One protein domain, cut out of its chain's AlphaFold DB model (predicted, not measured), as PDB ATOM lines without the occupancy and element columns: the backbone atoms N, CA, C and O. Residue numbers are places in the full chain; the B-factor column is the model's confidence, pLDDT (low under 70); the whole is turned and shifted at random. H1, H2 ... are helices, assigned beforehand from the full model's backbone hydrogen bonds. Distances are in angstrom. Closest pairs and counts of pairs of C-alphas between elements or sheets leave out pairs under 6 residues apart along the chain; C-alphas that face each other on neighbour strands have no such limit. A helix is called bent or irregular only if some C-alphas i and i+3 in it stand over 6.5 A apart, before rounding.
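Overview. This is residues 4 to 202 of the 202 residues of an uncharacterized protein of Leptospira fletcheri (UniProt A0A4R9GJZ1). Three long helices, H4, H5 and H6, run side by side in an up-and-down bundle that makes the long axis of a rod. Near one end of this bundle the short helical hairpin of H1 and H2 lies across H4 and H5, while the short helix H3 packs on H4 at another side, and the long link of residues 140 to 158 lies at the same end. The printed part has 199 residues with six named helices, H1 to H6 in order along the chain, and no named strand; the class is all helix. The whole is loose, with a radius of gyration of the C-alphas of 21.0 A, and spans 73 by 29 by 28 A.

Along the chain. The longest helix by residues is H6, residues 159 to 199, which is 59.9 A from first to last C-alpha; it begins at C-alpha 159 at (105.780, 101.258, 142.517) and ends at C-alpha 199 at (76.748, 103.923, 90.169). H6 has a kink of 31 degrees near residue 166, and it is only just irregular: C-alphas 164 and 167 are 6.55 A apart. H5, residues 100 to 139, is 58.7 A long from first to last C-alpha, and H4, residues 57 to 92, is 51.0 A long. H1, residues 4 to 18, begins at C-alpha 4 at (90.447, 78.220, 138.396) and is 21.1 A long. H3, residues 37 to 46, is 14.5 A long, and H2, residues 24 to 31, is 10.9 A long.

Arrangement. H4, H5 and H6 form a bundle, up and down: each runs against the one before it in the chain. H6 touches H5 at a shallow tilt of 23 degrees, opposite ways, and the two are a hairpin; their closest C-alphas, those of Leu 168 and Val 126, are 5.9 A apart. H6 touches H4 at a shallow tilt of 28 degrees, the same way, with the closest C-alphas, Tyr 176 and Ala 67, 5.2 A apart. H4 and H5 are a hairpin too, at a shallow tilt of 25 degrees, opposite ways; H5 touches H4 with residues 102 to 120 alone, and the closest C-alphas are those of Val 88 and Lys 106, 6.1 A apart. H4 is the hub and touches four other helices. With residues 61 to 69 alone it touches H2, only just about perpendicular at 72 degrees, the closest C-alphas being those of Arg 65 and Leu 30, 5.8 A apart. With residues 59 to 66 alone it touches H3, at a steep tilt of 68 degrees, only just short of about perpendicular, and opposite ways; C-alphas 66 and 40 are the closest, 5.5 A apart. H1 and H2 are a hairpin at a shallow tilt of 19 degrees, opposite ways, and their closest C-alphas, those of Leu 13 and Ala 29, are 5.4 A apart. Residues 14 to 18 of H1 alone touch H5, about perpendicular at 89 degrees, with the closest C-alphas, Ser 18 and Asn 135, 4.8 A apart. H3 and H6 are close but not clearly touching, while H3 is apart from H1, H2 and H5, and H6 is apart from H1 and H2. In H1, H2, H3 and H5 every O i to N i+4 pair is within hydrogen-bond range; in H4 it is 31 of 32 and in H6 32 of 37.

Size, cuts and confidence. The two C-alphas farthest apart are those of Arg 96 and Ala 144, at 73.5 A. The printed part runs from residue 4 to residue 202, the chain's last residue, and has no cut. The links H1 to H2 and H2 to H3 are tight, H3 to H4 and H4 to H5 are short, and H5 to H6 is long with 19 residues, whose C-alphas lie 22 to 34 A from the mean of all C-alphas. The mean pLDDT of the printed part is 90.4; residues 48 to 53, residues 143 to 146 and residue 202 are under 70.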
ATOM      1  N   ASP A   4      89.159  78.874 138.628       71.31
ATOM      2  CA  ASP A   4      90.447  78.220 138.396       71.31
ATOM      3  C   ASP A   4      90.842  78.235 136.914       71.31
ATOM      4  O   ASP A   4      92.021  78.347 136.584       71.31
ATOM      5  N   GLY A   5      89.858  78.209 136.005       79.88
ATOM      6  CA  GLY A   5      90.106  78.340 134.570       79.88
ATOM      7  C   GLY A   5      90.628  79.725 134.188       79.88
ATOM      8  O   GLY A   5      91.518  79.831 133.350       79.88
ATOM      9  N   GLU A   6      90.128  80.785 134.828       86.00
ATOM     10  CA  GLU A   6      90.624  82.146 134.590       86.00
ATOM     11  C   GLU A   6      92.046  82.337 135.111       86.00
ATOM     12  O   GLU A   6      92.896  82.832 134.373       86.00
ATOM     13  N   LYS A   7      92.350  81.899 136.340       89.75
ATOM     14  CA  LYS A   7      93.705  82.006 136.916       89.75
ATOM     15  C   LYS A   7      94.771  81.413 135.999       89.75
ATOM     16  O   LYS A   7      95.818  82.028 135.793       89.75
ATOM     17  N   LYS A   8      94.475  80.260 135.394       92.12
ATOM     18  CA  LYS A   8      95.362  79.609 134.431       92.12
ATOM     19  C   LYS A   8      95.648  80.479 133.205       92.12
ATOM     20  O   LYS A   8      96.796  80.533 132.775       92.12
ATOM     21  N   ILE A   9      94.652  81.183 132.663       94.50
ATOM     22  CA  ILE A   9      94.837  82.071 131.501       94.50
ATOM     23  C   ILE A   9      95.810  83.202 131.836       94.50
ATOM     24  O   ILE A   9      96.795  83.392 131.127       94.50
ATOM     25  N   TYR A  10      95.594  83.910 132.948       95.00
ATOM     26  CA  TYR A  10      96.485  85.007 133.348       95.00
ATOM     27  C   TYR A  10      97.894  84.516 133.683       95.00
ATOM     28  O   TYR A  10      98.874  85.189 133.373       95.00
ATOM     29  N   PHE A  11      98.015  83.330 134.278       93.94
ATOM     30  CA  PHE A  11      99.312  82.724 134.549       93.94
ATOM     31  C   PHE A  11     100.074  82.374 133.263       93.94
ATOM     32  O   PHE A  11     101.267  82.658 133.163       93.94
ATOM     33  N   LEU A  12      99.396  81.781 132.276       93.31
ATOM     34  CA  LEU A  12      99.990  81.484 130.971       93.31
ATOM     35  C   LEU A  12     100.395  82.764 130.238       93.31
ATOM     36  O   LEU A  12     101.494  82.819 129.692       93.31
ATOM     37  N   LEU A  13      99.566  83.809 130.298       95.75
ATOM     38  CA  LEU A  13      99.911  85.120 129.758       95.75
ATOM     39  C   LEU A  13     101.172  85.688 130.420       95.75
ATOM     40  O   LEU A  13     102.098  86.095 129.726       95.75
ATOM     41  N   ALA A  14     101.233  85.701 131.752       94.44
ATOM     42  CA  ALA A  14     102.403  86.196 132.470       94.44
ATOM     43  C   ALA A  14     103.666  85.388 132.124       94.44
ATOM     44  O   ALA A  14     104.713  85.980 131.883       94.44
ATOM     45  N   LYS A  15     103.562  84.059 131.982       92.38
ATOM     46  CA  LYS A  15     104.661  83.224 131.471       92.38
ATOM     47  C   LYS A  15     105.094  83.601 130.059       92.38
ATOM     48  O   LYS A  15     106.294  83.606 129.791       92.38
ATOM     49  N   GLU A  16     104.154  83.878 129.162       94.56
ATOM     50  CA  GLU A  16     104.489  84.275 127.795       94.56
ATOM     51  C   GLU A  16     105.195  85.633 127.784       94.56
ATOM     52  O   GLU A  16     106.215  85.786 127.121       94.56
ATOM     53  N   ILE A  17     104.738  86.586 128.601       94.50
ATOM     54  CA  ILE A  17     105.414  87.875 128.783       94.50
ATOM     55  C   ILE A  17     106.826  87.671 129.348       94.50
ATOM     56  O   ILE A  17     107.773  88.238 128.810       94.50
ATOM     57  N   SER A  18     107.009  86.840 130.380       90.81
ATOM     58  CA  SER A  18     108.331  86.564 130.970       90.81
ATOM     59  C   SER A  18     109.320  85.919 129.996       90.81
ATOM     60  O   SER A  18     110.521  86.116 130.132       90.81
ATOM     61  N   ASN A  19     108.840  85.154 129.014       87.69
ATOM     62  CA  ASN A  19     109.691  84.488 128.021       87.69
ATOM     63  C   ASN A  19     109.719  85.212 126.664       87.69
ATOM     64  O   ASN A  19     110.330  84.723 125.707       87.69
ATOM     65  N   SER A  20     109.037  86.354 126.564       83.31
ATOM     66  CA  SER A  20     108.825  87.051 125.306       83.31
ATOM     67  C   SER A  20     110.131  87.615 124.744       83.31
ATOM     68  O   SER A  20     110.930  88.239 125.435       83.31
ATOM     69  N   ARG A  21     110.310  87.430 123.432       78.31
ATOM     70  CA  ARG A  21     111.299  88.151 122.608       78.31
ATOM     71  C   ARG A  21     110.629  89.076 121.583       78.31
ATOM     72  O   ARG A  21     111.286  89.538 120.658       78.31
ATOM     73  N   GLY A  22     109.317  89.277 121.701       84.25
ATOM     74  CA  GLY A  22     108.483  89.993 120.737       84.25
ATOM     75  C   GLY A  22     106.993  89.911 121.081       84.25
ATOM     76  O   GLY A  22     106.568  89.131 121.932       84.25
ATOM     77  N   THR A  23     106.172  90.714 120.413       91.50
ATOM     78  CA  THR A  23     104.778  90.941 120.832       91.50
ATOM     79  C   THR A  23     103.800  89.847 120.395       91.50
ATOM     80  O   THR A  23     102.834  89.588 121.102       91.50
ATOM     81  N   ALA A  24     104.062  89.151 119.282       91.88
ATOM     82  CA  ALA A  24     103.096  88.256 118.631       91.88
ATOM     83  C   ALA A  24     102.470  87.199 119.564       91.88
ATOM     84  O   ALA A  24     101.255  87.176 119.737       91.88
ATOM     85  N   LYS A  25     103.286  86.373 120.228       93.81
ATOM     86  CA  LYS A  25     102.779  85.313 121.118       93.81
ATOM     87  C   LYS A  25     102.073  85.851 122.362       93.81
ATOM     88  O   LYS A  25     101.126  85.244 122.848       93.81
ATOM     89  N   VAL A  26     102.506  87.008 122.866       95.75
ATOM     90  CA  VAL A  26     101.838  87.676 123.992       95.75
ATOM     91  C   VAL A  26     100.448  88.147 123.572       95.75
ATOM     92  O   VAL A  26      99.491  87.962 124.315       95.75
ATOM     93  N   LEU A  27     100.322  88.711 122.369       94.00
ATOM     94  CA  LEU A  27      99.038  89.114 121.800       94.00
ATOM     95  C   LEU A  27      98.121  87.904 121.551       94.00
ATOM     96  O   LEU A  27      96.921  87.994 121.804       94.00
ATOM     97  N   GLU A  28      98.661  86.768 121.108       94.06
ATOM     98  CA  GLU A  28      97.905  85.509 121.010       94.06
ATOM     99  C   GLU A  28      97.397  85.056 122.387       94.06
ATOM    100  O   GLU A  28      96.205  84.807 122.549       94.06
ATOM    101  N   ALA A  29      98.261  85.043 123.408       94.44
ATOM    102  CA  ALA A  29      97.877  84.680 124.772       94.44
ATOM    103  C   ALA A  29      96.857  85.656 125.391       94.44
ATOM    104  O   ALA A  29      95.959  85.234 126.118       94.44
ATOM    105  N   LEU A  30      96.956  86.956 125.091       94.75
ATOM    106  CA  LEU A  30      95.971  87.960 125.505       94.75
ATOM    107  C   LEU A  30      94.585  87.660 124.931       94.75
ATOM    108  O   LEU A  30      93.591  87.870 125.623       94.75
ATOM    109  N   ALA A  31      94.504  87.161 123.693       93.69
ATOM    110  CA  ALA A  31      93.235  86.936 123.006       93.69
ATOM    111  C   ALA A  31      92.323  85.918 123.720       93.69
ATOM    112  O   ALA A  31      91.099  86.034 123.603       93.69
ATOM    113  N   GLU A  32      92.910  85.000 124.498       94.31
ATOM    114  CA  GLU A  32      92.220  84.007 125.336       94.31
ATOM    115  C   GLU A  32      91.465  84.633 126.519       94.31
ATOM    116  O   GLU A  32      90.548  84.026 127.076       94.31
ATOM    117  N   ILE A  33      91.808  85.865 126.913       93.75
ATOM    118  CA  ILE A  33      91.059  86.595 127.936       93.75
ATOM    119  C   ILE A  33      89.707  87.011 127.347       93.75
ATOM    120  O   ILE A  33      89.614  87.833 126.425       93.75
ATOM    121  N   SER A  34      88.643  86.455 127.927       90.12
ATOM    122  CA  SER A  34      87.267  86.855 127.654       90.12
ATOM    123  C   SER A  34      86.908  88.076 128.495       90.12
ATOM    124  O   SER A  34      87.037  88.044 129.715       90.12
ATOM    125  N   LEU A  35      86.453  89.144 127.838       88.31
ATOM    126  CA  LEU A  35      85.931  90.342 128.493       88.31
ATOM    127  C   LEU A  35      84.514  90.617 128.005       88.31
ATOM    128  O   LEU A  35      84.236  90.596 126.800       88.31
ATOM    129  N   GLY A  36      83.619  90.895 128.949       87.25
ATOM    130  CA  GLY A  36      82.295  91.426 128.635       87.25
ATOM    131  C   GLY A  36      82.361  92.917 128.291       87.25
ATOM    132  O   GLY A  36      83.196  93.645 128.818       87.25
ATOM    133  N   GLU A  37      81.427  93.419 127.480       82.75
ATOM    134  CA  GLU A  37      81.413  94.833 127.050       82.75
ATOM    135  C   GLU A  37      81.420  95.830 128.225       82.75
ATOM    136  O   GLU A  37      82.116  96.844 128.197       82.75
ATOM    137  N   LYS A  38      80.673  95.537 129.300       85.69
ATOM    138  CA  LYS A  38      80.654  96.387 130.505       85.69
ATOM    139  C   LYS A  38      81.996  96.393 131.235       85.69
ATOM    140  O   LYS A  38      82.381  97.420 131.792       85.69
ATOM    141  N   GLU A  39      82.685  95.260 131.244       86.38
ATOM    142  CA  GLU A  39      83.984  95.106 131.892       86.38
ATOM    143  C   GLU A  39      85.063  95.870 131.122       86.38
ATOM    144  O   GLU A  39      85.840  96.594 131.734       86.38
ATOM    145  N   GLU A  40      85.037  95.816 129.786       85.38
ATOM    146  CA  GLU A  40      85.945  96.586 128.922       85.38
ATOM    147  C   GLU A  40      85.846  98.089 129.188       85.38
ATOM    148  O   GLU A  40      86.851  98.763 129.414       85.38
ATOM    149  N   VAL A  41      84.626  98.631 129.220       84.19
ATOM    150  CA  VAL A  41      84.417 100.061 129.496       84.19
ATOM    151  C   VAL A  41      84.874 100.429 130.909       84.19
ATOM    152  O   VAL A  41      85.370 101.536 131.126       84.19
ATOM    153  N   THR A  42      84.693  99.525 131.871       86.75
ATOM    154  CA  THR A  42      85.067  99.756 133.271       86.75
ATOM    155  C   THR A  42      86.582  99.776 133.431       86.75
ATOM    156  O   THR A  42      87.116 100.776 133.903       86.75
ATOM    157  N   VAL A  43      87.287  98.752 132.939       86.81
ATOM    158  CA  VAL A  43      88.743  98.651 133.095       86.81
ATOM    159  C   VAL A  43      89.461  99.829 132.429       86.81
ATOM    160  O   VAL A  43      90.318 100.458 133.042       86.81
ATOM    161  N   VAL A  44      89.028 100.239 131.229       85.69
ATOM    162  CA  VAL A  44      89.615 101.383 130.506       85.69
ATOM    163  C   VAL A  44      89.469 102.695 131.293       85.69
ATOM    164  O   VAL A  44      90.364 103.548 131.255       85.69
ATOM    165  N   LYS A  45      88.340 102.879 131.994       81.50
ATOM    166  CA  LYS A  45      88.076 104.062 132.828       81.50
ATOM    167  C   LYS A  45      88.876 104.032 134.126       81.50
ATOM    168  O   LYS A  45      89.429 105.058 134.514       81.50
ATOM    169  N   GLU A  46      88.934 102.884 134.791       75.19
ATOM    170  CA  GLU A  46      89.561 102.738 136.107       75.19
ATOM    171  C   GLU A  46      91.078 102.898 136.059       75.19
ATOM    172  O   GLU A  46      91.645 103.528 136.952       75.19
ATOM    173  N   THR A  47      91.729 102.452 134.982       72.06
ATOM    174  CA  THR A  47      93.175 102.638 134.795       72.06
ATOM    175  C   THR A  47      93.589 104.119 134.692       72.06
ATOM    176  O   THR A  47      94.764 104.427 134.842       72.06
ATOM    177  N   LYS A  48      92.656 105.060 134.458       64.56
ATOM    178  CA  LYS A  48      92.943 106.512 134.417       64.56
ATOM    179  C   LYS A  48      92.998 107.153 135.798       64.56
ATOM    180  O   LYS A  48      93.677 108.149 135.998       64.56
ATOM    181  N   ALA A  49      92.196 106.652 136.729       52.81
ATOM    182  CA  ALA A  49      91.844 107.386 137.941       52.81
ATOM    183  C   ALA A  49      92.851 107.199 139.091       52.81
ATOM    184  O   ALA A  49      92.544 107.563 140.223       52.81
ATOM    185  N   ARG A  50      93.985 106.537 138.840       57.50
ATOM    186  CA  ARG A  50      94.708 105.785 139.870       57.50
ATOM    187  C   ARG A  50      96.234 105.790 139.708       57.50
ATOM    188  O   ARG A  50      96.854 104.768 139.965       57.50
ATOM    189  N   GLU A  51      96.859 106.915 139.354       59.81
ATOM    190  CA  GLU A  51      98.331 107.029 139.491       59.81
ATOM    191  C   GLU A  51      98.787 106.717 140.937       59.81
ATOM    192  O   GLU A  51      99.848 106.129 141.145       59.81
ATOM    193  N   ASP A  52      97.921 106.994 141.920       63.41
ATOM    194  CA  ASP A  52      98.196 106.849 143.356       63.41
ATOM    195  C   ASP A  52      97.792 105.488 143.956       63.41
ATOM    196  O   ASP A  52      98.034 105.234 145.138       63.41
ATOM    197  N   VAL A  53      97.131 104.609 143.190       67.50
ATOM    198  CA  VAL A  53      96.634 103.319 143.704       67.50
ATOM    199  C   VAL A  53      97.474 102.184 143.128       67.50
ATOM    200  O   VAL A  53      97.727 102.181 141.925       67.50
ATOM    201  N   PRO A  54      97.883 101.191 143.937       74.25
ATOM    202  CA  PRO A  54      98.537  99.995 143.424       74.25
ATOM    203  C   PRO A  54      97.698  99.339 142.322       74.25
ATOM    204  O   PRO A  54      96.526  99.023 142.531       74.25
ATOM    205  N   VAL A  55      98.305  99.135 141.154       84.69
ATOM    206  CA  VAL A  55      97.693  98.414 140.036       84.69
ATOM    207  C   VAL A  55      98.165  96.966 140.053       84.69
ATOM    208  O   VAL A  55      99.350  96.683 140.240       84.69
ATOM    209  N   ASP A  56      97.233  96.037 139.882       90.56
ATOM    210  CA  ASP A  56      97.533  94.619 139.751       90.56
ATOM    211  C   ASP A  56      97.711  94.211 138.280       90.56
ATOM    212  O   ASP A  56      97.221  94.856 137.345       90.56
ATOM    213  N   PHE A  57      98.434  93.113 138.072       92.81
ATOM    214  CA  PHE A  57      98.711  92.576 136.745       92.81
ATOM    215  C   PHE A  57      97.434  92.217 135.968       92.81
ATOM    216  O   PHE A  57      97.374  92.436 134.757       92.81
ATOM    217  N   VAL A  58      96.406  91.690 136.640       92.94
ATOM    218  CA  VAL A  58      95.155  91.279 135.990       92.94
ATOM    219  C   VAL A  58      94.447  92.496 135.402       92.94
ATOM    220  O   VAL A  58      94.044  92.458 134.242       92.94
ATOM    221  N   THR A  59      94.362  93.600 136.142       92.25
ATOM    222  CA  THR A  59      93.798  94.867 135.660       92.25
ATOM    223  C   THR A  59      94.527  95.374 134.410       92.25
ATOM    224  O   THR A  59      93.880  95.750 133.429       92.25
ATOM    225  N   ILE A  60      95.864  95.317 134.391       93.75
ATOM    226  CA  ILE A  60      96.663  95.687 133.209       93.75
ATOM    227  C   ILE A  60      96.358  94.763 132.030       93.75
ATOM    228  O   ILE A  60      96.091  95.244 130.930       93.75
ATOM    229  N   ALA A  61      96.358  93.448 132.250       95.44
ATOM    230  CA  ALA A  61      96.091  92.461 131.209       95.44
ATOM    231  C   ALA A  61      94.689  92.630 130.600       95.44
ATOM    232  O   ALA A  61      94.529  92.575 129.381       95.44
ATOM    233  N   LYS A  62      93.676  92.901 131.431       94.88
ATOM    234  CA  LYS A  62      92.308  93.184 130.978       94.88
ATOM    235  C   LYS A  62      92.241  94.455 130.136       94.88
ATOM    236  O   LYS A  62      91.616  94.457 129.078       94.88
ATOM    237  N   PHE A  63      92.903  95.530 130.559       94.50
ATOM    238  CA  PHE A  63      92.930  96.749 129.759       94.50
ATOM    239  C   PHE A  63      93.659  96.540 128.425       94.50
ATOM    240  O   PHE A  63      93.137  96.915 127.372       94.50
ATOM    241  N   PHE A  64      94.803  95.856 128.447       95.50
ATOM    242  CA  PHE A  64      95.544  95.513 127.239       95.50
ATOM    243  C   PHE A  64      94.676  94.692 126.275       95.50
ATOM    244  O   PHE A  64      94.553  95.020 125.093       95.50
ATOM    245  N   ARG A  65      93.948  93.697 126.788       95.75
ATOM    246  CA  ARG A  65      92.996  92.930 125.986       95.75
ATOM    247  C   ARG A  65      91.882  93.804 125.391       95.75
ATOM    248  O   ARG A  65      91.561  93.645 124.212       95.75
ATOM    249  N   ALA A  66      91.309  94.736 126.150       95.00
ATOM    250  CA  ALA A  66      90.274  95.645 125.643       95.00
ATOM    251  C   ALA A  66      90.789  96.529 124.487       95.00
ATOM    252  O   ALA A  66      90.113  96.679 123.459       95.00
ATOM    253  N   ALA A  67      92.010  97.062 124.613       94.94
ATOM    254  CA  ALA A  67      92.686  97.809 123.552       94.94
ATOM    255  C   ALA A  67      92.913  96.946 122.303       94.94
ATOM    256  O   ALA A  67      92.494  97.321 121.203       94.94
ATOM    257  N   GLN A  68      93.472  95.750 122.485       95.19
ATOM    258  CA  GLN A  68      93.746  94.801 121.409       95.19
ATOM    259  C   GLN A  68      92.471  94.383 120.660       95.19
ATOM    260  O   GLN A  68      92.446  94.372 119.429       95.19
ATOM    261  N   LYS A  69      91.388  94.059 121.376       94.56
ATOM    262  CA  LYS A  69      90.102  93.679 120.771       94.56
ATOM    263  C   LYS A  69      89.542  94.805 119.901       94.56
ATOM    264  O   LYS A  69      89.067  94.569 118.789       94.56
ATOM    265  N   THR A  70      89.629  96.038 120.390       94.19
ATOM    266  CA  THR A  70      89.140  97.216 119.662       94.19
ATOM    267  C   THR A  70      89.988  97.483 118.420       94.19
ATOM    268  O   THR A  70      89.435  97.738 117.349       94.19
ATOM    269  N   ARG A  71      91.316  97.318 118.516       95.81
ATOM    270  CA  ARG A  71      92.226  97.364 117.363       95.81
ATOM    271  C   ARG A  71      91.865  96.327 116.306       95.81
ATOM    272  O   ARG A  71      91.739  96.683 115.141       95.81
ATOM    273  N   GLN A  72      91.658  95.066 116.697       94.75
ATOM    274  CA  GLN A  72      91.255  93.990 115.780       94.75
ATOM    275  C   GLN A  72      89.959  94.350 115.038       94.75
ATOM    276  O   GLN A  72      89.849  94.149 113.829       94.75
ATOM    277  N   SER A  73      88.998  94.942 115.750       94.56
ATOM    278  CA  SER A  73      87.734  95.394 115.167       94.56
ATOM    279  C   SER A  73      87.904  96.564 114.189       94.56
ATOM    280  O   SER A  73      87.201  96.626 113.179       94.56
ATOM    281  N   LEU A  74      88.827  97.495 114.452       97.44
ATOM    282  CA  LEU A  74      89.183  98.540 113.490       97.44
ATOM    283  C   LEU A  74      89.910  97.951 112.275       97.44
ATOM    284  O   LEU A  74      89.575  98.325 111.155       97.44
ATOM    285  N   ASN A  75      90.844  97.020 112.482       97.50
ATOM    286  CA  ASN A  75      91.631  96.404 111.414       97.50
ATOM    287  C   ASN A  75      90.739  95.758 110.345       97.50
ATOM    288  O   ASN A  75      90.953  95.953 109.159       97.50
ATOM    289  N   GLN A  76      89.670  95.071 110.753       97.19
ATOM    290  CA  GLN A  76      88.692  94.504 109.813       97.19
ATOM    291  C   GLN A  76      88.057  95.566 108.897       97.19
ATOM    292  O   GLN A  76      87.911  95.349 107.698       97.19
ATOM    293  N   VAL A  77      87.692  96.724 109.453       97.62
ATOM    294  CA  VAL A  77      87.099  97.833 108.685       97.62
ATOM    295  C   VAL A  77      88.152  98.523 107.819       97.62
ATOM    296  O   VAL A  77      87.855  98.961 106.708       97.62
ATOM    297  N   TYR A  78      89.378  98.631 108.325       98.25
ATOM    298  CA  TYR A  78      90.525  99.159 107.598       98.25
ATOM    299  C   TYR A  78      90.813  98.338 106.331       98.25
ATOM    300  O   TYR A  78      90.871  98.918 105.251       98.25
ATOM    301  N   GLU A  79      90.875  97.006 106.430       98.12
ATOM    302  CA  GLU A  79      91.086  96.116 105.275       98.12
ATOM    303  C   GLU A  79      89.983  96.277 104.220       98.12
ATOM    304  O   GLU A  79      90.244  96.370 103.018       98.12
ATOM    305  N   GLU A  80      88.727  96.389 104.663       97.81
ATOM    306  CA  GLU A  80      87.618  96.690 103.760       97.81
ATOM    307  C   GLU A  80      87.812  98.051 103.073       97.81
ATOM    308  O   GLU A  80      87.647  98.158 101.856       97.81
ATOM    309  N   SER A  81      88.217  99.075 103.828       97.88
ATOM    310  CA  SER A  81      88.461 100.428 103.310       97.88
ATOM    311  C   SER A  81      89.579 100.440 102.267       97.88
ATOM    312  O   SER A  81      89.440 101.085 101.227       97.88
ATOM    313  N   MET A  82      90.649  99.674 102.491       98.00
ATOM    314  CA  MET A  82      91.749  99.474 101.541       98.00
ATOM    315  C   MET A  82      91.272  98.824 100.238       98.00
ATOM    316  O   MET A  82      91.635  99.262  99.137       98.00
ATOM    317  N   ALA A  83      90.399  97.818 100.337       97.56
ATOM    318  CA  ALA A  83      89.792  97.190  99.170       97.56
ATOM    319  C   ALA A  83      88.900  98.172  98.388       97.56
ATOM    320  O   ALA A  83      88.971  98.215  97.155       97.56
ATOM    321  N   LYS A  84      88.088  98.997  99.072       96.56
ATOM    322  CA  LYS A  84      87.283 100.044  98.414       96.56
ATOM    323  C   LYS A  84      88.171 101.099  97.758       96.56
ATOM    324  O   LYS A  84      87.964 101.417  96.590       96.56
ATOM    325  N   TYR A  85      89.186 101.594  98.467       96.94
ATOM    326  CA  TYR A  85      90.138 102.570  97.940       96.94
ATOM    327  C   TYR A  85      90.800 102.066  96.658       96.94
ATOM    328  O   TYR A  85      90.857 102.797  95.675       96.94
ATOM    329  N   SER A  86      91.224 100.801  96.628       95.62
ATOM    330  CA  SER A  86      91.839 100.195  95.441       95.62
ATOM    331  C   SER A  86      90.907 100.225  94.223       95.62
ATOM    332  O   SER A  86      91.341 100.578  93.124       95.62
ATOM    333  N   LYS A  87      89.614  99.929  94.419       94.81
ATOM    334  CA  LYS A  87      88.593 100.010  93.361       94.81
ATOM    335  C   LYS A  87      88.376 101.446  92.885       94.81
ATOM    336  O   LYS A  87      88.480 101.711  91.689       94.81
ATOM    337  N   VAL A  88      88.143 102.378  93.811       93.25
ATOM    338  CA  VAL A  88      87.930 103.799  93.488       93.25
ATOM    339  C   VAL A  88      89.163 104.384  92.792       93.25
ATOM    340  O   VAL A  88      89.043 105.097  91.799       93.25
ATOM    341  N   ASN A  89      90.369 104.037  93.245       93.38
ATOM    342  CA  ASN A  89      91.609 104.460  92.607       93.38
ATOM    343  C   ASN A  89      91.657 104.005  91.143       93.38
ATOM    344  O   ASN A  89      91.837 104.853  90.271       93.38
ATOM    345  N   ALA A  90      91.398 102.722  90.867       91.75
ATOM    346  CA  ALA A  90      91.369 102.186  89.506       91.75
ATOM    347  C   ALA A  90      90.328 102.886  88.612       91.75
ATOM    348  O   ALA A  90      90.618 103.189  87.453       91.75
ATOM    349  N   MET A  91      89.148 103.200  89.159       89.00
ATOM    350  CA  MET A  91      88.107 103.968  88.465       89.00
ATOM    351  C   MET A  91      88.585 105.381  88.106       89.00
ATOM    352  O   MET A  91      88.386 105.832  86.979       89.00
ATOM    353  N   THR A  92      89.266 106.064  89.035       86.00
ATOM    354  CA  THR A  92      89.742 107.442  88.819       86.00
ATOM    355  C   THR A  92      90.931 107.566  87.872       86.00
ATOM    356  O   THR A  92      91.124 108.619  87.271       86.00
ATOM    357  N   THR A  93      91.740 106.514  87.741       81.12
ATOM    358  CA  THR A  93      92.918 106.479  86.856       81.12
ATOM    359  C   THR A  93      92.630 105.831  85.500       81.12
ATOM    360  O   THR A  93      93.547 105.619  84.709       81.12
ATOM    361  N   GLY A  94      91.373 105.458  85.245       80.31
ATOM    362  CA  GLY A  94      90.941 104.850  83.992       80.31
ATOM    363  C   GLY A  94      90.907 105.831  82.815       80.31
ATOM    364  O   GLY A  94      91.262 107.000  82.917       80.31
ATOM    365  N   LYS A  95      90.439 105.345  81.656       74.38
ATOM    366  CA  LYS A  95      90.322 106.162  80.433       74.38
ATOM    367  C   LYS A  95      89.185 107.191  80.485       74.38
ATOM    368  O   LYS A  95      89.184 108.118  79.679       74.38
ATOM    369  N   ARG A  96      88.205 107.022  81.383       85.56
ATOM    370  CA  ARG A  96      87.103 107.980  81.554       85.56
ATOM    371  C   ARG A  96      87.535 109.141  82.442       85.56
ATOM    372  O   ARG A  96      88.369 108.973  83.327       85.56
ATOM    373  N   ARG A  97      86.919 110.306  82.243       86.44
ATOM    374  CA  ARG A  97      87.087 111.426  83.171       86.44
ATOM    375  C   ARG A  97      86.398 111.070  84.501       86.44
ATOM    376  O   ARG A  97      85.208 110.748  84.462       86.44
ATOM    377  N   PRO A  98      87.108 111.098  85.641       88.56
ATOM    378  CA  PRO A  98      86.495 110.831  86.936       88.56
ATOM    379  C   PRO A  98      85.522 111.938  87.334       88.56
ATOM    380  O   PRO A  98      85.690 113.097  86.934       88.56
ATOM    381  N   THR A  99      84.520 111.578  88.132       90.62
ATOM    382  CA  THR A  99      83.598 112.551  88.730       90.62
ATOM    383  C   THR A  99      84.246 113.227  89.941       90.62
ATOM    384  O   THR A  99      85.224 112.728  90.505       90.62
ATOM    385  N   GLU A 100      83.720 114.382  90.353       92.50
ATOM    386  CA  GLU A 100      84.214 115.080  91.548       92.50
ATOM    387  C   GLU A 100      84.036 114.225  92.813       92.50
ATOM    388  O   GLU A 100      84.949 114.141  93.638       92.50
ATOM    389  N   ASP A 101      82.908 113.519  92.918       92.06
ATOM    390  CA  ASP A 101      82.602 112.642  94.049       92.06
ATOM    391  C   ASP A 101      83.585 111.469  94.160       92.06
ATOM    392  O   ASP A 101      84.041 111.154  95.259       92.06
ATOM    393  N   GLU A 102      83.998 110.869  93.041       92.69
ATOM    394  CA  GLU A 102      85.003 109.799  93.027       92.69
ATOM    395  C   GLU A 102      86.379 110.285  93.482       92.69
ATOM    396  O   GLU A 102      87.052 109.615  94.268       92.69
ATOM    397  N   VAL A 103      86.802 111.465  93.015       94.38
ATOM    398  CA  VAL A 103      88.081 112.068  93.414       94.38
ATOM    399  C   VAL A 103      88.063 112.409  94.904       94.38
ATOM    400  O   VAL A 103      89.012 112.094  95.627       94.38
ATOM    401  N   LYS A 104      86.968 113.003  95.389       95.69
ATOM    402  CA  LYS A 104      86.803 113.366  96.797       95.69
ATOM    403  C   LYS A 104      86.744 112.138  97.701       95.69
ATOM    404  O   LYS A 104      87.381 112.130  98.758       95.69
ATOM    405  N   LEU A 105      86.020 111.096  97.294       95.56
ATOM    406  CA  LEU A 105      85.961 109.830  98.017       95.56
ATOM    407  C   LEU A 105      87.342 109.179  98.090       95.56
ATOM    408  O   LEU A 105      87.753 108.781  99.176       95.56
ATOM    409  N   LYS A 106      88.069 109.102  96.967       95.88
ATOM    410  CA  LYS A 106      89.431 108.556  96.919       95.88
ATOM    411  C   LYS A 106      90.343 109.237  97.934       95.88
ATOM    412  O   LYS A 106      90.987 108.549  98.722       95.88
ATOM    413  N   GLN A 107      90.375 110.571  97.921       96.81
ATOM    414  CA  GLN A 107      91.196 111.349  98.846       96.81
ATOM    415  C   GLN A 107      90.774 111.098 100.297       96.81
ATOM    416  O   GLN A 107      91.610 110.800 101.141       96.81
ATOM    417  N   THR A 108      89.468 111.139 100.571       97.44
ATOM    418  CA  THR A 108      88.946 110.943 101.930       97.44
ATOM    419  C   THR A 108      89.248 109.535 102.454       97.44
ATOM    420  O   THR A 108      89.636 109.388 103.609       97.44
ATOM    421  N   LEU A 109      89.104 108.493 101.629       97.44
ATOM    422  CA  LEU A 109      89.483 107.129 102.002       97.44
ATOM    423  C   LEU A 109      90.976 107.049 102.324       97.44
ATOM    424  O   LEU A 109      91.325 106.534 103.382       97.44
ATOM    425  N   MET A 110      91.835 107.602 101.463       97.81
ATOM    426  CA  MET A 110      93.285 107.618 101.681       97.81
ATOM    427  C   MET A 110      93.657 108.301 103.002       97.81
ATOM    428  O   MET A 110      94.398 107.728 103.795       97.81
ATOM    429  N   ASP A 111      93.099 109.480 103.285       98.06
ATOM    430  CA  ASP A 111      93.398 110.231 104.509       98.06
ATOM    431  C   ASP A 111      93.025 109.439 105.774       98.06
ATOM    432  O   ASP A 111      93.760 109.428 106.763       98.06
ATOM    433  N   TYR A 112      91.877 108.756 105.755       97.75
ATOM    434  CA  TYR A 112      91.414 107.962 106.894       97.75
ATOM    435  C   TYR A 112      92.144 106.617 107.034       97.75
ATOM    436  O   TYR A 112      92.314 106.153 108.162       97.75
ATOM    437  N   ILE A 113      92.592 106.020 105.926       98.12
ATOM    438  CA  ILE A 113      93.481 104.849 105.901       98.12
ATOM    439  C   ILE A 113      94.817 105.206 106.560       98.12
ATOM    440  O   ILE A 113      95.176 104.584 107.555       98.12
ATOM    441  N   LEU A 114      95.473 106.281 106.107       98.12
ATOM    442  CA  LEU A 114      96.737 106.765 106.681       98.12
ATOM    443  C   LEU A 114      96.591 107.109 108.168       98.12
ATOM    444  O   LEU A 114      97.473 106.851 108.985       98.12
ATOM    445  N   LYS A 115      95.441 107.674 108.553       98.00
ATOM    446  CA  LYS A 115      95.134 107.931 109.961       98.00
ATOM    447  C   LYS A 115      95.037 106.638 110.775       98.00
ATOM    448  O   LYS A 115      95.500 106.632 111.911       98.00
ATOM    449  N   ALA A 116      94.430 105.579 110.236       98.06
ATOM    450  CA  ALA A 116      94.358 104.280 110.905       98.06
ATOM    451  C   ALA A 116      95.755 103.667 111.082       98.06
ATOM    452  O   ALA A 116      96.095 103.274 112.197       98.06
ATOM    453  N   GLU A 117      96.569 103.669 110.022       98.12
ATOM    454  CA  GLU A 117      97.953 103.179 110.042       98.12
ATOM    455  C   GLU A 117      98.782 103.899 111.109       98.12
ATOM    456  O   GLU A 117      99.379 103.253 111.966       98.12
ATOM    457  N   GLY A 118      98.711 105.233 111.163       98.00
ATOM    458  CA  GLY A 118      99.427 106.005 112.178       98.00
ATOM    459  C   GLY A 118      99.002 105.686 113.619       98.00
ATOM    460  O   GLY A 118      99.813 105.792 114.538       98.00
ATOM    461  N   ILE A 119      97.748 105.280 113.858       97.81
ATOM    462  CA  ILE A 119      97.319 104.833 115.194       97.81
ATOM    463  C   ILE A 119      97.839 103.415 115.476       97.81
ATOM    464  O   ILE A 119      98.287 103.154 116.593       97.81
ATOM    465  N   PHE A 120      97.821 102.515 114.485       97.94
ATOM    466  CA  PHE A 120      98.377 101.166 114.621       97.94
ATOM    467  C   PHE A 120      99.866 101.195 114.961       97.94
ATOM    468  O   PHE A 120     100.261 100.560 115.935       97.94
ATOM    469  N   GLU A 121     100.658 102.002 114.254       98.19
ATOM    470  CA  GLU A 121     102.089 102.175 114.527       98.19
ATOM    471  C   GLU A 121     102.341 102.679 115.951       98.19
ATOM    472  O   GLU A 121     103.183 102.149 116.679       98.19
ATOM    473  N   ARG A 122     101.573 103.684 116.398       97.69
ATOM    474  CA  ARG A 122     101.667 104.166 117.781       97.69
ATOM    475  C   ARG A 122     101.340 103.071 118.784       97.69
ATOM    476  O   ARG A 122     102.023 102.969 119.800       97.69
ATOM    477  N   ASN A 123     100.304 102.276 118.530       97.44
ATOM    478  CA  ASN A 123      99.944 101.198 119.435       97.44
ATOM    479  C   ASN A 123     100.981 100.072 119.434       97.44
ATOM    480  O   ASN A 123     101.272  99.582 120.515       97.44
ATOM    481  N   ASP A 124     101.597  99.728 118.302       97.50
ATOM    482  CA  ASP A 124     102.680  98.735 118.252       97.50
ATOM    483  C   ASP A 124     103.855  99.122 119.160       97.50
ATOM    484  O   ASP A 124     104.334  98.301 119.943       97.50
ATOM    485  N   LEU A 125     104.256 100.397 119.138       97.38
ATOM    486  CA  LEU A 125     105.302 100.920 120.026       97.38
ATOM    487  C   LEU A 125     104.902 100.857 121.506       97.38
ATOM    488  O   LEU A 125     105.738 100.599 122.380       97.38
ATOM    489  N   VAL A 126     103.628 101.125 121.803       96.81
ATOM    490  CA  VAL A 126     103.088 101.054 123.167       96.81
ATOM    491  C   VAL A 126     103.024  99.605 123.649       96.81
ATOM    492  O   VAL A 126     103.448  99.339 124.773       96.81
ATOM    493  N   ASP A 127     102.557  98.679 122.811       96.50
ATOM    494  CA  ASP A 127     102.468  97.248 123.105       96.50
ATOM    495  C   ASP A 127     103.861  96.677 123.392       96.50
ATOM    496  O   ASP A 127     104.069  96.040 124.424       96.50
ATOM    497  N   GLU A 128     104.842  96.961 122.528       97.00
ATOM    498  CA  GLU A 128     106.230  96.528 122.716       97.00
ATOM    499  C   GLU A 128     106.811  97.062 124.032       97.00
ATOM    500  O   GLU A 128     107.377  96.305 124.826       97.00
ATOM    501  N   SER A 129     106.632  98.359 124.298       96.81
ATOM    502  CA  SER A 129     107.138  98.997 125.517       96.81
ATOM    503  C   SER A 129     106.481  98.421 126.772       96.81
ATOM    504  O   SER A 129     107.171  98.136 127.751       96.81
ATOM    505  N   LEU A 130     105.161  98.212 126.752       96.06
ATOM    506  CA  LEU A 130     104.421  97.684 127.896       96.06
ATOM    507  C   LEU A 130     104.844  96.247 128.203       96.06
ATOM    508  O   LEU A 130     105.123  95.921 129.356       96.06
ATOM    509  N   ILE A 131     104.948  95.406 127.172       96.56
ATOM    510  CA  ILE A 131     105.408  94.018 127.306       96.56
ATOM    511  C   ILE A 131     106.820  93.983 127.885       96.56
ATOM    512  O   ILE A 131     107.091  93.181 128.775       96.56
ATOM    513  N   LYS A 132     107.707  94.876 127.439       96.06
ATOM    514  CA  LYS A 132     109.082  94.967 127.932       96.06
ATOM    515  C   LYS A 132     109.159  95.352 129.410       96.06
ATOM    516  O   LYS A 132     109.928  94.742 130.151       96.06
ATOM    517  N   GLU A 133     108.383  96.337 129.859       94.94
ATOM    518  CA  GLU A 133     108.384  96.720 131.278       94.94
ATOM    519  C   GLU A 133     107.724  95.655 132.169       94.94
ATOM    520  O   GLU A 133     108.204  95.398 133.274       94.94
ATOM    521  N   LEU A 134     106.683  94.970 131.680       94.69
ATOM    522  CA  LEU A 134     106.092  93.821 132.376       94.69
ATOM    523  C   LEU A 134     107.065  92.636 132.454       94.69
ATOM    524  O   LEU A 134     107.192  92.018 133.507       94.69
ATOM    525  N   ASN A 135     107.791  92.344 131.375       94.00
ATOM    526  CA  ASN A 135     108.823  91.311 131.345       94.00
ATOM    527  C   ASN A 135     109.902  91.572 132.409       94.00
ATOM    528  O   ASN A 135     110.136  90.712 133.256       94.00
ATOM    529  N   ARG A 136     110.454  92.793 132.457       92.50
ATOM    530  CA  ARG A 136     111.423  93.207 133.489       92.50
ATOM    531  C   ARG A 136     110.874  93.092 134.904       92.50
ATOM    532  O   ARG A 136     111.607  92.736 135.822       92.50
ATOM    533  N   PHE A 137     109.597  93.421 135.099       92.50
ATOM    534  CA  PHE A 137     108.949  93.244 136.393       92.50
ATOM    535  C   PHE A 137     108.935  91.774 136.806       92.50
ATOM    536  O   PHE A 137     109.360  91.462 137.916       92.50
ATOM    537  N   PHE A 138     108.544  90.867 135.909       91.69
ATOM    538  CA  PHE A 138     108.564  89.436 136.204       91.69
ATOM    539  C   PHE A 138     109.975  88.889 136.456       91.69
ATOM    540  O   PHE A 138     110.141  88.048 137.334       91.69
ATOM    541  N   GLU A 139     110.990  89.376 135.737       89.19
ATOM    542  CA  GLU A 139     112.399  89.028 135.984       89.19
ATOM    543  C   GLU A 139     112.894  89.502 137.360       89.19
ATOM    544  O   GLU A 139     113.802  88.899 137.929       89.19
ATOM    545  N   SER A 140     112.297  90.570 137.899       87.75
ATOM    546  CA  SER A 140     112.646  91.128 139.209       87.75
ATOM    547  C   SER A 140     111.940  90.468 140.396       87.75
ATOM    548  O   SER A 140     112.253  90.816 141.532       87.75
ATOM    549  N   LEU A 141     111.000  89.544 140.158       86.19
ATOM    550  CA  LEU A 141     110.298  88.837 141.232       86.19
ATOM    551  C   LEU A 141     111.247  87.874 141.956       86.19
ATOM    552  O   LEU A 141     111.915  87.042 141.335       86.19
ATOM    553  N   ASP A 142     111.265  87.950 143.285       70.31
ATOM    554  CA  ASP A 142     112.090  87.077 144.115       70.31
ATOM    555  C   ASP A 142     111.636  85.610 144.041       70.31
ATOM    556  O   ASP A 142     110.491  85.273 143.735       70.31
ATOM    557  N   SER A 143     112.533  84.686 144.401       61.78
ATOM    558  CA  SER A 143     112.258  83.240 144.350       61.78
ATOM    559  C   SER A 143     111.066  82.771 145.212       61.78
ATOM    560  O   SER A 143     110.518  81.700 144.937       61.78
ATOM    561  N   ALA A 144     110.657  83.562 146.214       53.38
ATOM    562  CA  ALA A 144     109.477  83.339 147.054       53.38
ATOM    563  C   ALA A 144     108.170  83.875 146.428       53.38
ATOM    564  O   ALA A 144     107.089  83.410 146.778       53.38
ATOM    565  N   GLU A 145     108.267  84.792 145.462       61.78
ATOM    566  CA  GLU A 145     107.153  85.361 144.692       61.78
ATOM    567  C   GLU A 145     106.985  84.674 143.329       61.78
ATOM    568  O   GLU A 145     106.285  85.182 142.452       61.78
ATOM    569  N   LYS A 146     107.617  83.501 143.142       69.12
ATOM    570  CA  LYS A 146     107.577  82.750 141.883       69.12
ATOM    571  C   LYS A 146     106.155  82.687 141.346       69.12
ATOM    572  O   LYS A 146     105.226  82.216 142.007       69.12
ATOM    573  N   LEU A 147     106.021  83.186 140.123       82.44
ATOM    574  CA  LEU A 147     104.769  83.264 139.397       82.44
ATOM    575  C   LEU A 147     104.047  81.906 139.439       82.44
ATOM    576  O   LEU A 147     104.625  80.877 139.072       82.44
ATOM    577  N   SER A 148     102.792  81.893 139.882       86.50
ATOM    578  CA  SER A 148     101.959  80.690 139.958       86.50
ATOM    579  C   SER A 148     100.491  81.024 139.702       86.50
ATOM    580  O   SER A 148     100.060  82.166 139.841       86.50
ATOM    581  N   GLU A 149      99.680  80.018 139.377       87.38
ATOM    582  CA  GLU A 149      98.227  80.208 139.243       87.38
ATOM    583  C   GLU A 149      97.578  80.686 140.557       87.38
ATOM    584  O   GLU A 149      96.551  81.359 140.535       87.38
ATOM    585  N   ALA A 150      98.188  80.376 141.708       86.19
ATOM    586  CA  ALA A 150      97.653  80.724 143.020       86.19
ATOM    587  C   ALA A 150      97.837  82.208 143.381       86.19
ATOM    588  O   ALA A 150      96.975  82.765 144.059       86.19
ATOM    589  N   ASN A 151      98.928  82.846 142.937       87.44
ATOM    590  CA  ASN A 151      99.266  84.231 143.302       87.44
ATOM    591  C   ASN A 151      99.004  85.261 142.191       87.44
ATOM    592  O   ASN A 151      99.117  86.459 142.442       87.44
ATOM    593  N   ILE A 152      98.616  84.831 140.986       90.44
ATOM    594  CA  ILE A 152      98.492  85.727 139.826       90.44
ATOM    595  C   ILE A 152      97.450  86.844 140.005       90.44
ATOM    596  O   ILE A 152      97.651  87.951 139.518       90.44
ATOM    597  N   PHE A 153      96.369  86.599 140.754       90.56
ATOM    598  CA  PHE A 153      95.322  87.607 141.018       90.56
ATOM    599  C   PHE A 153      95.693  88.572 142.147       90.56
ATOM    600  O   PHE A 153      95.059  89.609 142.305       90.56
ATOM    601  N   SER A 154      96.706  88.231 142.939       89.00
ATOM    602  CA  SER A 154      97.242  89.079 144.003       89.00
ATOM    603  C   SER A 154      98.561  89.738 143.600       89.00
ATOM    604  O   SER A 154      99.247  90.293 144.455       89.00
ATOM    605  N   LEU A 155      98.953  89.641 142.325       90.75
ATOM    606  CA  LEU A 155     100.226  90.156 141.846       90.75
ATOM    607  C   LEU A 155     100.119  91.652 141.549       90.75
ATOM    608  O   LEU A 155      99.646  92.062 140.487       90.75
ATOM    609  N   TYR A 156     100.581  92.456 142.500       90.88
ATOM    610  CA  TYR A 156     100.660  93.905 142.364       90.88
ATOM    611  C   TYR A 156     101.958  94.328 141.691       90.88
ATOM    612  O   TYR A 156     103.029  93.792 141.970       90.88
ATOM    613  N   ILE A 157     101.859  95.324 140.816       89.88
ATOM    614  CA  ILE A 157     103.018  95.914 140.160       89.88
ATOM    615  C   ILE A 157     103.796  96.761 141.168       89.88
ATOM    616  O   ILE A 157     103.218  97.566 141.901       89.88
ATOM    617  N   SER A 158     105.123  96.601 141.190       88.06
ATOM    618  CA  SER A 158     105.983  97.403 142.067       88.06
ATOM    619  C   SER A 158     105.818  98.906 141.769       88.06
ATOM    620  O   SER A 158     105.668  99.267 140.599       88.06
ATOM    621  N   PRO A 159     105.918  99.815 142.758       87.62
ATOM    622  CA  PRO A 159     105.780 101.258 142.517       87.62
ATOM    623  C   PRO A 159     106.734 101.793 141.442       87.62
ATOM    624  O   PRO A 159     106.365 102.636 140.625       87.62
ATOM    625  N   LYS A 160     107.959 101.251 141.396       88.69
ATOM    626  CA  LYS A 160     108.961 101.590 140.380       88.69
ATOM    627  C   LYS A 160     108.485 101.215 138.976       88.69
ATOM    628  O   LYS A 160     108.579 102.031 138.066       88.69
ATOM    629  N   THR A 161     107.987  99.993 138.797       90.56
ATOM    630  CA  THR A 161     107.451  99.533 137.510       90.56
ATOM    631  C   THR A 161     106.171 100.289 137.152       90.56
ATOM    632  O   THR A 161     105.994 100.671 136.000       90.56
ATOM    633  N   ALA A 162     105.300 100.560 138.125       89.19
ATOM    634  CA  ALA A 162     104.053 101.284 137.908       89.19
ATOM    635  C   ALA A 162     104.309 102.681 137.315       89.19
ATOM    636  O   ALA A 162     103.689 103.035 136.316       89.19
ATOM    637  N   GLY A 163     105.304 103.418 137.828       88.88
ATOM    638  CA  GLY A 163     105.710 104.714 137.269       88.88
ATOM    639  C   GLY A 163     106.204 104.662 135.813       88.88
ATOM    640  O   GLY A 163     106.127 105.662 135.105       88.88
ATOM    641  N   LEU A 164     106.675 103.501 135.341       91.94
ATOM    642  CA  LEU A 164     107.062 103.282 133.941       91.94
ATOM    643  C   LEU A 164     105.875 102.838 133.074       91.94
ATOM    644  O   LEU A 164     105.800 103.188 131.898       91.94
ATOM    645  N   ILE A 165     104.948 102.073 133.652       91.81
ATOM    646  CA  ILE A 165     103.799 101.501 132.952       91.81
ATOM    647  C   ILE A 165     102.666 102.519 132.778       91.81
ATOM    648  O   ILE A 165     102.063 102.548 131.708       91.81
ATOM    649  N   TYR A 166     102.376 103.376 133.762       90.69
ATOM    650  CA  TYR A 166     101.236 104.303 133.684       90.69
ATOM    651  C   TYR A 166     101.227 105.190 132.427       90.69
ATOM    652  O   TYR A 166     100.209 105.195 131.730       90.69
ATOM    653  N   PRO A 167     102.345 105.830 132.025       92.00
ATOM    654  CA  PRO A 167     102.381 106.595 130.779       92.00
ATOM    655  C   PRO A 167     102.096 105.749 129.527       92.00
ATOM    656  O   PRO A 167     101.590 106.261 128.527       92.00
ATOM    657  N   LEU A 168     102.429 104.453 129.550       94.62
ATOM    658  CA  LEU A 168     102.131 103.522 128.457       94.62
ATOM    659  C   LEU A 168     100.645 103.160 128.436       94.62
ATOM    660  O   LEU A 168     100.043 103.135 127.365       94.62
ATOM    661  N   LEU A 169     100.038 102.948 129.606       93.06
ATOM    662  CA  LEU A 169      98.599 102.707 129.735       93.06
ATOM    663  C   LEU A 169      97.785 103.918 129.258       93.06
ATOM    664  O   LEU A 169      96.767 103.752 128.588       93.06
ATOM    665  N   ASP A 170      98.245 105.138 129.519       92.25
ATOM    666  CA  ASP A 170      97.589 106.341 129.002       92.25
ATOM    667  C   ASP A 170      97.655 106.429 127.477       92.25
ATOM    668  O   ASP A 170      96.622 106.598 126.829       92.25
ATOM    669  N   LYS A 171      98.826 106.194 126.877       94.94
ATOM    670  CA  LYS A 171      98.957 106.141 125.410       94.94
ATOM    671  C   LYS A 171      98.116 105.023 124.790       94.94
ATOM    672  O   LYS A 171      97.516 105.211 123.731       94.94
ATOM    673  N   MET A 172      98.041 103.864 125.446       95.25
ATOM    674  CA  MET A 172      97.174 102.760 125.027       95.25
ATOM    675  C   MET A 172      95.699 103.173 125.067       95.25
ATOM    676  O   MET A 172      94.929 102.820 124.172       95.25
ATOM    677  N   ARG A 173      95.302 103.969 126.068       93.69
ATOM    678  CA  ARG A 173      93.943 104.508 126.180       93.69
ATOM    679  C   ARG A 173      93.631 105.465 125.046       93.69
ATOM    680  O   ARG A 173      92.536 105.391 124.493       93.69
ATOM    681  N   ASP A 174      94.568 106.339 124.706       94.94
ATOM    682  CA  ASP A 174      94.400 107.270 123.594       94.94
ATOM    683  C   ASP A 174      94.161 106.500 122.291       94.94
ATOM    684  O   ASP A 174      93.167 106.752 121.608       94.94
ATOM    685  N   CYS A 175      94.970 105.466 122.025       96.50
ATOM    686  CA  CYS A 175      94.771 104.577 120.879       96.50
ATOM    687  C   CYS A 175      93.388 103.903 120.921       96.50
ATOM    688  O   CYS A 175      92.646 103.955 119.943       96.50
ATOM    689  N   TYR A 176      92.990 103.337 122.068       95.31
ATOM    690  CA  TYR A 176      91.666 102.727 122.254       95.31
ATOM    691  C   TYR A 176      90.519 103.696 121.921       95.31
ATOM    692  O   TYR A 176      89.581 103.344 121.201       95.31
ATOM    693  N   GLN A 177      90.590 104.936 122.411       94.94
ATOM    694  CA  GLN A 177      89.565 105.948 122.155       94.94
ATOM    695  C   GLN A 177      89.538 106.380 120.688       94.94
ATOM    696  O   GLN A 177      88.464 106.610 120.126       94.94
ATOM    697  N   GLU A 178      90.704 106.514 120.065       96.81
ATOM    698  CA  GLU A 178      90.815 106.845 118.650       96.81
ATOM    699  C   GLU A 178      90.270 105.729 117.763       96.81
ATOM    700  O   GLU A 178      89.533 106.032 116.824       96.81
ATOM    701  N   TYR A 179      90.516 104.458 118.099       96.50
ATOM    702  CA  TYR A 179      89.912 103.320 117.405       96.50
ATOM    703  C   TYR A 179      88.385 103.398 117.426       96.50
ATOM    704  O   TYR A 179      87.746 103.317 116.374       96.50
ATOM    705  N   GLY A 180      87.800 103.638 118.605       93.19
ATOM    706  CA  GLY A 180      86.351 103.766 118.772       93.19
ATOM    707  C   GLY A 180      85.738 104.931 117.983       93.19
ATOM    708  O   GLY A 180      84.597 104.837 117.534       93.19
ATOM    709  N   LYS A 181      86.491 106.017 117.762       95.56
ATOM    710  CA  LYS A 181      86.057 107.158 116.933       95.56
ATOM    711  C   LYS A 181      86.238 106.899 115.439       95.56
ATOM    712  O   LYS A 181      85.403 107.321 114.641       95.56
ATOM    713  N   LEU A 182      87.329 106.244 115.047       96.62
ATOM    714  CA  LEU A 182      87.686 106.051 113.644       96.62
ATOM    715  C   LEU A 182      86.839 104.967 112.979       96.62
ATOM    716  O   LEU A 182      86.398 105.141 111.843       96.62
ATOM    717  N   GLN A 183      86.570 103.879 113.700       96.88
ATOM    718  CA  GLN A 183      85.830 102.735 113.184       96.88
ATOM    719  C   GLN A 183      84.457 103.099 112.579       96.88
ATOM    720  O   GLN A 183      84.202 102.706 111.437       96.88
ATOM    721  N   PRO A 184      83.551 103.831 113.264       97.12
ATOM    722  CA  PRO A 184      82.260 104.193 112.680       97.12
ATOM    723  C   PRO A 184      82.404 105.113 111.462       97.12
ATOM    724  O   PRO A 184      81.615 104.998 110.522       97.12
ATOM    725  N   THR A 185      83.415 105.985 111.442       97.12
ATOM    726  CA  THR A 185      83.667 106.861 110.295       97.12
ATOM    727  C   THR A 185      84.123 106.069 109.076       97.12
ATOM    728  O   THR A 185      83.543 106.247 108.007       97.12
ATOM    729  N   LEU A 186      85.071 105.139 109.228       97.31
ATOM    730  CA  LEU A 186      85.487 104.255 108.134       97.31
ATOM    731  C   LEU A 186      84.330 103.374 107.641       97.31
ATOM    732  O   LEU A 186      84.087 103.311 106.441       97.31
ATOM    733  N   LYS A 187      83.522 102.794 108.544       97.94
ATOM    734  CA  LYS A 187      82.315 102.037 108.151       97.94
ATOM    735  C   LYS A 187      81.352 102.883 107.316       97.94
ATOM    736  O   LYS A 187      80.736 102.376 106.383       97.94
ATOM    737  N   ARG A 188      81.187 104.166 107.651       97.56
ATOM    738  CA  ARG A 188      80.351 105.088 106.869       97.56
ATOM    739  C   ARG A 188      80.968 105.380 105.502       97.56
ATOM    740  O   ARG A 188      80.232 105.385 104.521       97.56
ATOM    741  N   LEU A 189      82.279 105.605 105.437       96.81
ATOM    742  CA  LEU A 189      82.991 105.817 104.175       96.81
ATOM    743  C   LEU A 189      82.906 104.590 103.263       96.81
ATOM    744  O   LEU A 189      82.646 104.764 102.079       96.81
ATOM    745  N   ASN A 190      83.003 103.372 103.805       97.56
ATOM    746  CA  ASN A 190      82.833 102.134 103.035       97.56
ATOM    747  C   ASN A 190      81.454 102.054 102.377       97.56
ATOM    748  O   ASN A 190      81.369 101.768 101.189       97.56
ATOM    749  N   ARG A 191      80.383 102.401 103.105       97.75
ATOM    750  CA  ARG A 191      79.024 102.447 102.533       97.75
ATOM    751  C   ARG A 191      78.889 103.493 101.429       97.75
ATOM    752  O   ARG A 191      78.250 103.232 100.423       97.75
ATOM    753  N   ILE A 192      79.470 104.679 101.619       96.38
ATOM    754  CA  ILE A 192      79.476 105.724 100.582       96.38
ATOM    755  C   ILE A 192      80.249 105.237  99.353       96.38
ATOM    756  O   ILE A 192      79.814 105.462  98.227       96.38
ATOM    757  N   ALA A 193      81.367 104.542  99.570       95.81
ATOM    758  CA  ALA A 193      82.152 103.962  98.496       95.81
ATOM    759  C   ALA A 193      81.376 102.907  97.714       95.81
ATOM    760  O   ALA A 193      81.465 102.905  96.494       95.81
ATOM    761  N   ASP A 194      80.590 102.067  98.387       96.31
ATOM    762  CA  ASP A 194      79.733 101.092  97.714       96.31
ATOM    763  C   ASP A 194      78.742 101.756  96.762       96.31
ATOM    764  O   ASP A 194      78.716 101.391  95.590       96.31
ATOM    765  N   PHE A 195      78.039 102.804  97.202       94.94
ATOM    766  CA  PHE A 195      77.118 103.538  96.328       94.94
ATOM    767  C   PHE A 195      77.810 104.136  95.095       94.94
ATOM    768  O   PHE A 195      77.288 104.036  93.990       94.94
ATOM    769  N   ILE A 196      78.991 104.739  95.266       91.38
ATOM    770  CA  ILE A 196      79.734 105.356  94.152       91.38
ATOM    771  C   ILE A 196      80.304 104.295  93.196       91.38
ATOM    772  O   ILE A 196      80.334 104.500  91.985       91.38
ATOM    773  N   ILE A 197      80.769 103.157  93.722       91.81
ATOM    774  CA  ILE A 197      81.280 102.047  92.905       91.81
ATOM    775  C   ILE A 197      80.145 101.410  92.095       91.81
ATOM    776  O   ILE A 197      80.357 101.079  90.930       91.81
ATOM    777  N   GLU A 198      78.970 101.231  92.701       91.62
ATOM    778  CA  GLU A 198      77.786 100.696  92.026       91.62
ATOM    779  C   GLU A 198      77.314 101.621  90.898       91.62
ATOM    780  O   GLU A 198      77.164 101.147  89.776       91.62
ATOM    781  N   ASP A 199      77.181 102.925  91.162       87.06
ATOM    782  CA  ASP A 199      76.748 103.923  90.169       87.06
ATOM    783  C   ASP A 199      77.665 103.969  88.935       87.06
ATOM    784  O   ASP A 199      77.199 104.027  87.801       87.06
ATOM    785  N   ALA A 200      78.980 103.853  89.131       81.69
ATOM    786  CA  ALA A 200      79.944 103.848  88.031       81.69
ATOM    787  C   ALA A 200      80.007 102.526  87.238       81.69
ATOM    788  O   ALA A 200      80.667 102.473  86.195       81.69
ATOM    789  N   GLY A 201      79.420 101.450  87.771       70.94
ATOM    790  CA  GLY A 201      79.304 100.148  87.110       70.94
ATOM    791  C   GLY A 201      78.044  99.998  86.251       70.94
ATOM    792  O   GLY A 201      77.985  99.065  85.445       70.94
ATOM    793  N   THR A 202      77.065 100.887  86.435       56.19
ATOM    794  CA  THR A 202      75.864 101.065  85.600       56.19
ATOM    795  C   THR A 202      76.115 101.954  84.388       56.19
ATOM    796  O   THR A 202      75.488 101.668  83.341       56.19
TER     797      THR A 202